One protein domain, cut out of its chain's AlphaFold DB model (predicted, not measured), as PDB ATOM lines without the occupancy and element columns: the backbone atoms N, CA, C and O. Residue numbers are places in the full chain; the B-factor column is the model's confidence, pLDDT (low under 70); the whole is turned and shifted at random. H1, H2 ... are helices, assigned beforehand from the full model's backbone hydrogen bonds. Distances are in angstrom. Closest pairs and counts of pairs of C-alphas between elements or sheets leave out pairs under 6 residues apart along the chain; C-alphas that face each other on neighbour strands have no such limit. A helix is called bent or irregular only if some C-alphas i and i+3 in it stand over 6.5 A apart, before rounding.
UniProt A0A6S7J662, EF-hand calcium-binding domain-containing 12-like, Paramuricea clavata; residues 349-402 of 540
ATOM      1  N   THR A 349     233.454 210.644 169.933       75.31
ATOM      2  CA  THR A 349     234.349 209.528 169.603       75.31
ATOM      3  C   THR A 349     233.610 208.198 169.477       75.31
ATOM      4  O   THR A 349     233.902 207.465 168.542       75.31
ATOM      5  N   GLY A 350     232.627 207.907 170.337       79.94
ATOM      6  CA  GLY A 350     231.783 206.712 170.208       79.94
ATOM      7  C   GLY A 350     231.020 206.689 168.886       79.94
ATOM      8  O   GLY A 350     231.106 205.717 168.148       79.94
ATOM      9  N   MET A 351     230.385 207.810 168.518       75.25
ATOM     10  CA  MET A 351     229.699 207.928 167.222       75.25
ATOM     11  C   MET A 351     230.649 207.719 166.031       75.25
ATOM     12  O   MET A 351     230.266 207.090 165.050       75.25
ATOM     13  N   LEU A 352     231.885 208.229 166.109       79.19
ATOM     14  CA  LEU A 352     232.899 208.019 165.070       79.19
ATOM     15  C   LEU A 352     233.286 206.537 164.941       79.19
ATOM     16  O   LEU A 352     233.328 206.028 163.819       79.19
ATOM     17  N   VAL A 353     233.507 205.837 166.059       77.88
ATOM     18  CA  VAL A 353     233.819 204.396 166.054       77.88
ATOM     19  C   VAL A 353     232.641 203.585 165.508       77.88
ATOM     20  O   VAL A 353     232.850 202.796 164.590       77.88
ATOM     21  N   ASP A 354     231.405 203.860 165.941       77.31
ATOM     22  CA  ASP A 354     230.195 203.227 165.395       77.31
ATOM     23  C   ASP A 354     230.076 203.423 163.873       77.31
ATOM     24  O   ASP A 354     229.727 202.495 163.139       77.31
ATOM     25  N   THR A 355     230.338 204.637 163.365       81.25
ATOM     26  CA  THR A 355     230.288 204.890 161.914       81.25
ATOM     27  C   THR A 355     231.377 204.136 161.157       81.25
ATOM     28  O   THR A 355     231.114 203.642 160.062       81.25
ATOM     29  N   PHE A 356     232.564 203.988 161.747       82.88
ATOM     30  CA  PHE A 356     233.675 203.247 161.158       82.88
ATOM     31  C   PHE A 356     233.423 201.729 161.152       82.88
ATOM     32  O   PHE A 356     233.624 201.084 160.126       82.88
ATOM     33  N   GLN A 357     232.896 201.164 162.245       78.62
ATOM     34  CA  GLN A 357     232.479 199.757 162.319       78.62
ATOM     35  C   GLN A 357     231.396 199.441 161.275       78.62
ATOM     36  O   GLN A 357     231.521 198.479 160.518       78.62
ATOM     37  N   ARG A 358     230.379 200.306 161.132       79.81
ATOM     38  CA  ARG A 358     229.351 200.164 160.079       79.81
ATOM     39  C   ARG A 358     229.942 200.204 158.667       79.81
ATOM     40  O   ARG A 358     229.501 199.439 157.814       79.81
ATOM     41  N   GLN A 359     230.932 201.064 158.418       83.00
ATOM     42  CA  GLN A 359     231.643 201.100 157.135       83.00
ATOM     43  C   GLN A 359     232.421 199.802 156.888       83.00
ATOM     44  O   GLN A 359     232.307 199.238 155.804       83.00
ATOM     45  N   LYS A 360     233.136 199.276 157.892       80.38
ATOM     46  CA  LYS A 360     233.873 198.006 157.777       80.38
ATOM     47  C   LYS A 360     232.961 196.806 157.535       80.38
ATOM     48  O   LYS A 360     233.268 195.980 156.680       80.38
ATOM     49  N   GLN A 361     231.803 196.752 158.194       81.31
ATOM     50  CA  GLN A 361     230.800 195.727 157.912       81.31
ATOM     51  C   GLN A 361     230.265 195.824 156.470       81.31
ATOM     52  O   GLN A 361     230.185 194.808 155.785       81.31
ATOM     53  N   HIS A 362     229.957 197.027 155.978       82.00
ATOM     54  CA  HIS A 362     229.487 197.221 154.602       82.00
ATOM     55  C   HIS A 362     230.579 196.911 153.555       82.00
ATOM     56  O   HIS A 362     230.284 196.423 152.462       82.00
ATOM     57  N   GLU A 363     231.854 197.185 153.851       84.31
ATOM     58  CA  GLU A 363     232.980 196.755 153.011       84.31
ATOM     59  C   GLU A 363     233.082 195.227 152.954       84.31
ATOM     60  O   GLU A 363     233.211 194.669 151.864       84.31
ATOM     61  N   TYR A 364     232.966 194.550 154.103       85.38
ATOM     62  CA  TYR A 364     232.927 193.091 154.177       85.38
ATOM     63  C   TYR A 364     231.769 192.512 153.353       85.38
ATOM     64  O   TYR A 364     232.019 191.659 152.507       85.38
ATOM     65  N   GLU A 365     230.537 193.003 153.536       83.62
ATOM     66  CA  GLU A 365     229.343 192.543 152.807       83.62
ATOM     67  C   GLU A 365     229.519 192.699 151.286       83.62
ATOM     68  O   GLU A 365     229.339 191.734 150.541       83.62
ATOM     69  N   ARG A 366     230.015 193.856 150.827       85.94
ATOM     70  CA  ARG A 366     230.315 194.111 149.407       85.94
ATOM     71  C   ARG A 366     231.404 193.191 148.845       85.94
ATOM     72  O   ARG A 366     231.306 192.745 147.703       85.94
ATOM     73  N   ILE A 367     232.461 192.908 149.609       83.75
ATOM     74  CA  ILE A 367     233.518 191.974 149.184       83.75
ATOM     75  C   ILE A 367     232.973 190.540 149.147       83.75
ATOM     76  O   ILE A 367     233.319 189.784 148.239       83.75
ATOM     77  N   LEU A 368     232.082 190.179 150.074       83.44
ATOM     78  CA  LEU A 368     231.386 188.894 150.102       83.44
ATOM     79  C   LEU A 368     230.545 188.681 148.832       83.44
ATOM     80  O   LEU A 368     230.626 187.616 148.218       83.44
ATOM     81  N   GLU A 369     229.780 189.696 148.420       84.12
ATOM     82  CA  GLU A 369     229.007 189.697 147.171       84.12
ATOM     83  C   GLU A 369     229.914 189.559 145.943       84.12
ATOM     84  O   GLU A 369     229.666 188.712 145.087       84.12
ATOM     85  N   LEU A 370     231.013 190.320 145.877       82.69
ATOM     86  CA  LEU A 370     231.985 190.218 144.782       82.69
ATOM     87  C   LEU A 370     232.645 188.831 144.713       82.69
ATOM     88  O   LEU A 370     232.799 188.287 143.621       82.69
ATOM     89  N   CYS A 371     232.986 188.217 145.851       80.50
ATOM     90  CA  CYS A 371     233.534 186.856 145.877       80.50
ATOM     91  C   CYS A 371     232.525 185.819 145.359       80.50
ATOM     92  O   CYS A 371     232.921 184.910 144.631       80.50
ATOM     93  N   HIS A 372     231.233 185.981 145.674       78.12
ATOM     94  CA  HIS A 372     230.162 185.136 145.132       78.12
ATOM     95  C   HIS A 372     229.963 185.344 143.625       78.12
ATOM     96  O   HIS A 372     229.870 184.366 142.888       78.12
ATOM     97  N   LEU A 373     229.942 186.596 143.152       86.44
ATOM     98  CA  LEU A 373     229.775 186.928 141.731       86.44
ATOM     99  C   LEU A 373     230.946 186.442 140.864       86.44
ATOM    100  O   LEU A 373     230.735 186.029 139.726       86.44
ATOM    101  N   HIS A 374     232.170 186.466 141.396       82.19
ATOM    102  CA  HIS A 374     233.379 186.035 140.688       82.19
ATOM    103  C   HIS A 374     233.803 184.585 140.986       82.19
ATOM    104  O   HIS A 374     234.839 184.147 140.491       82.19
ATOM    105  N   GLY A 375     233.027 183.829 141.774       77.00
ATOM    106  CA  GLY A 375     233.282 182.408 142.049       77.00
ATOM    107  C   GLY A 375     234.594 182.119 142.791       77.00
ATOM    108  O   GLY A 375     235.159 181.037 142.641       77.00
ATOM    109  N   VAL A 376     235.109 183.077 143.569       76.31
ATOM    110  CA  VAL A 376     236.396 182.935 144.266       76.31
ATOM    111  C   VAL A 376     236.196 182.107 145.546       76.31
ATOM    112  O   VAL A 376     235.390 182.506 146.387       76.31
ATOM    113  N   PRO A 377     236.930 180.994 145.761       65.94
ATOM    114  CA  PRO A 377     236.734 180.088 146.899       65.94
ATOM    115  C   PRO A 377     237.355 180.624 148.205       65.94
ATOM    116  O   PRO A 377     238.112 179.938 148.892       65.94
ATOM    117  N   LEU A 378     237.040 181.868 148.568       70.12
ATOM    118  CA  LEU A 378     237.388 182.441 149.864       70.12
ATOM    119  C   LEU A 378     236.359 181.994 150.906       70.12
ATOM    120  O   LEU A 378     235.180 182.336 150.831       70.12
ATOM    121  N   SER A 379     236.812 181.232 151.901       71.25
ATOM    122  CA  SER A 379     235.959 180.823 153.018       71.25
ATOM    123  C   SER A 379     235.419 182.051 153.751       71.25
ATOM    124  O   SER A 379     236.190 182.921 154.165       71.25
ATOM    125  N   LYS A 380     234.102 182.088 153.979       71.69
ATOM    126  CA  LYS A 380     233.432 183.148 154.746       71.69
ATOM    127  C   LYS A 380     234.131 183.400 156.090       71.69
ATOM    128  O   LYS A 380     234.420 184.540 156.430       71.69
ATOM    129  N   ASN A 381     234.529 182.329 156.781       69.19
ATOM    130  CA  ASN A 381     235.229 182.382 158.067       69.19
ATOM    131  C   ASN A 381     236.634 183.014 157.976       69.19
ATOM    132  O   ASN A 381     237.128 183.552 158.963       69.19
ATOM    133  N   LEU A 382     237.304 182.938 156.818       73.62
ATOM    134  CA  LEU A 382     238.582 183.621 156.592       73.62
ATOM    135  C   LEU A 382     238.343 185.126 156.429       73.62
ATOM    136  O   LEU A 382     239.030 185.934 157.052       73.62
ATOM    137  N   LEU A 383     237.323 185.497 155.655       73.31
ATOM    138  CA  LEU A 383     236.950 186.890 155.426       73.31
ATOM    139  C   LEU A 383     236.452 187.567 156.727       73.31
ATOM    140  O   LEU A 383     236.864 188.686 157.027       73.31
ATOM    141  N   GLU A 384     235.692 186.847 157.563       71.69
ATOM    142  CA  GLU A 384     235.281 187.256 158.925       71.69
ATOM    143  C   GLU A 384     236.452 187.382 159.923       71.69
ATOM    144  O   GLU A 384     236.328 188.048 160.955       71.69
ATOM    145  N   ARG A 385     237.605 186.753 159.649       65.19
ATOM    146  CA  ARG A 385     238.823 186.892 160.471       65.19
ATOM    147  C   ARG A 385     239.732 188.035 160.028       65.19
ATOM    148  O   ARG A 385     240.507 188.503 160.855       65.19
ATOM    149  N   VAL A 386     239.661 188.447 158.761       71.44
ATOM    150  CA  VAL A 386     240.555 189.455 158.165       71.44
ATOM    151  C   VAL A 386     239.918 190.848 158.105       71.44
ATOM    152  O   VAL A 386     240.635 191.832 158.263       71.44
ATOM    153  N   LEU A 387     238.600 190.955 157.883       71.56
ATOM    154  CA  LEU A 387     237.928 192.246 157.644       71.56
ATOM    155  C   LEU A 387     237.070 192.773 158.807       71.56
ATOM    156  O   LEU A 387     236.819 193.976 158.860       71.56
ATOM    157  N   LEU A 388     236.620 191.906 159.717       74.81
ATOM    158  CA  LEU A 388     235.734 192.252 160.838       74.81
ATOM    159  C   LEU A 388     236.499 192.239 162.170       74.81
ATOM    160  O   LEU A 388     237.316 191.343 162.415       74.81
ATOM    161  N   HIS A 389     236.220 193.206 163.051       64.19
ATOM    162  CA  HIS A 389     236.748 193.199 164.418       64.19
ATOM    163  C   HIS A 389     236.161 191.985 165.174       64.19
ATOM    164  O   HIS A 389     235.038 191.573 164.877       64.19
ATOM    165  N   PRO A 390     236.854 191.374 166.157       58.00
ATOM    166  CA  PRO A 390     236.288 190.280 166.957       58.00
ATOM    167  C   PRO A 390     234.942 190.607 167.631       58.00
ATOM    168  O   PRO A 390     234.178 189.683 167.896       58.00
ATOM    169  N   GLU A 391     234.639 191.889 167.862       54.84
ATOM    170  CA  GLU A 391     233.356 192.371 168.404       54.84
ATOM    171  C   GLU A 391     232.234 192.462 167.348       54.84
ATOM    172  O   GLU A 391     231.063 192.427 167.712       54.84
ATOM    173  N   ASP A 392     232.563 192.511 166.050       56.41
ATOM    174  CA  ASP A 392     231.583 192.581 164.949       56.41
ATOM    175  C   ASP A 392     231.072 191.189 164.514       56.41
ATOM    176  O   ASP A 392     230.256 191.061 163.597       56.41
ATOM    177  N   ARG A 393     231.579 190.111 165.126       57.94
ATOM    178  CA  ARG A 393     231.165 188.734 164.821       57.94
ATOM    179  C   ARG A 393     229.831 188.430 165.489       57.94
ATOM    180  O   ARG A 393     229.666 188.703 166.673       57.94
ATOM    181  N   ASN A 394     228.911 187.799 164.751       51.22
ATOM    182  CA  ASN A 394     227.584 187.430 165.257       51.22
ATOM    183  C   ASN A 394     227.673 186.775 166.641       51.22
ATOM    184  O   ASN A 394     228.237 185.688 166.786       51.22
ATOM    185  N   PHE A 395     227.072 187.426 167.640       45.38
ATOM    186  CA  PHE A 395     227.186 187.015 169.035       45.38
ATOM    187  C   PHE A 395     226.771 185.559 169.275       45.38
ATOM    188  O   PHE A 395     227.331 184.947 170.169       45.38
ATOM    189  N   ASP A 396     225.905 184.944 168.467       42.66
ATOM    190  CA  ASP A 396     225.554 183.522 168.614       42.66
ATOM    191  C   ASP A 396     226.748 182.565 168.455       42.66
ATOM    192  O   ASP A 396     226.865 181.587 169.201       42.66
ATOM    193  N   THR A 397     227.675 182.841 167.528       43.38
ATOM    194  CA  THR A 397     228.894 182.026 167.395       43.38
ATOM    195  C   THR A 397     229.858 182.340 168.533       43.38
ATOM    196  O   THR A 397     230.364 181.414 169.174       43.38
ATOM    197  N   CYS A 398     230.029 183.620 168.867       39.59
ATOM    198  CA  CYS A 398     230.869 184.059 169.976       39.59
ATOM    199  C   CYS A 398     230.354 183.598 171.351       39.59
ATOM    200  O   CYS A 398     231.170 183.260 172.182       39.59
ATOM    201  N   ILE A 399     229.052 183.483 171.618       42.00
ATOM    202  CA  ILE A 399     228.490 182.997 172.898       42.00
ATOM    203  C   ILE A 399     228.705 181.482 173.055       42.00
ATOM    204  O   ILE A 399     228.798 180.971 174.173       42.00
ATOM    205  N   SER A 400     228.824 180.745 171.945       42.25
ATOM    206  CA  SER A 400     229.158 179.317 171.986       42.25
ATOM    207  C   SER A 400     230.629 179.054 172.355       42.25
ATOM    208  O   SER A 400     230.921 178.052 173.014       42.25
ATOM    209  N   SER A 401     231.542 179.967 171.993       41.62
ATOM    210  CA  SER A 401     232.984 179.886 172.279       41.62
ATOM    211  C   SER A 401     233.402 180.661 173.541       41.62
ATOM    212  O   SER A 401     234.204 180.160 174.334       41.62
ATOM    213  N   LEU A 402     232.804 181.826 173.794       39.50
ATOM    214  CA  LEU A 402     232.918 182.614 175.021       39.50
ATOM    215  C   LEU A 402     232.119 181.940 176.136       39.50
ATOM    216  O   LEU A 402     230.956 182.249 176.408       39.50
TER     217      LEU A 402
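This is residues 349 to 402 of the 540 residues of the protein "EF-hand calcium-binding domain-containing 12-like" of Paramuricea clavata (UniProt A0A6S7J662). What does this model look like? One long helix, H1, makes the longest axis; after it a short helix, H2, folds back on it in an uneven helical hairpin, and a second short helix, H3, near the end of the printed part, is set off by itself and touches neither H1 nor H2. The first residues of H1, 349 to 356, stick out free of the rest. What is it made of, and how large is it? The printed part has 54 residues with three named helices in the order H1, H2, H3 and no named strand, and its class is all helix. It is loose, with a radius of gyration of the C-alphas of 12.7 A, and flat, spanning 38 by 28 by 14 A.

Where is the longest helix? H1 is residues 349 to 373, 36.2 A from first to last C-alpha; it begins at C-alpha 349 at (234.349, 209.528, 169.603) and ends at C-alpha 373 at (229.775, 186.928, 141.731). Where are the two short helices? H2 is residues 380 to 386, 10.1 A long from first to last C-alpha. H3 is residues 395 to 401, 9.7 A long from first to last C-alpha, and ends at C-alpha 401 at (232.984, 179.886, 172.279). Is any helix bent? No helix is bent or irregular.

What does H1 touch? H1 touches H2 with residues 364 to 368 alone, and the closest C-alphas of the two, those of Tyr 364 and Leu 383, are 7.5 A apart. How do these two stand? Their lines stand at a steep tilt of 42 degrees, and they run opposite ways as a helical hairpin. Their centres are 13.0 A apart. Where does H3 stand? H3 is apart from H1, and it is apart from H2 too. What do the backbone N and O atoms show? In H1, H2 and H3 every O i to N i+4 pair is within hydrogen-bond range.

How far does the printed part reach? The two C-alphas farthest apart, those of Thr 349 and Gly 375, are 38.7 A apart. Without residues 349 to 356, which stand free, the body of 46 residues spans 34 by 22 by 15 A. Are there cuts or long links? The printed part has no cut, and the links H1 to H2, of 6 residues, and H2 to H3, of 8 residues, are both short. Where is the confidence low? The mean pLDDT of the printed part is 70.3, and 17 residues are under 70: residues 377, 381 and 385, and residues 389 to 402. The mean pLDDT of H3 is 42, that of H1 is 81.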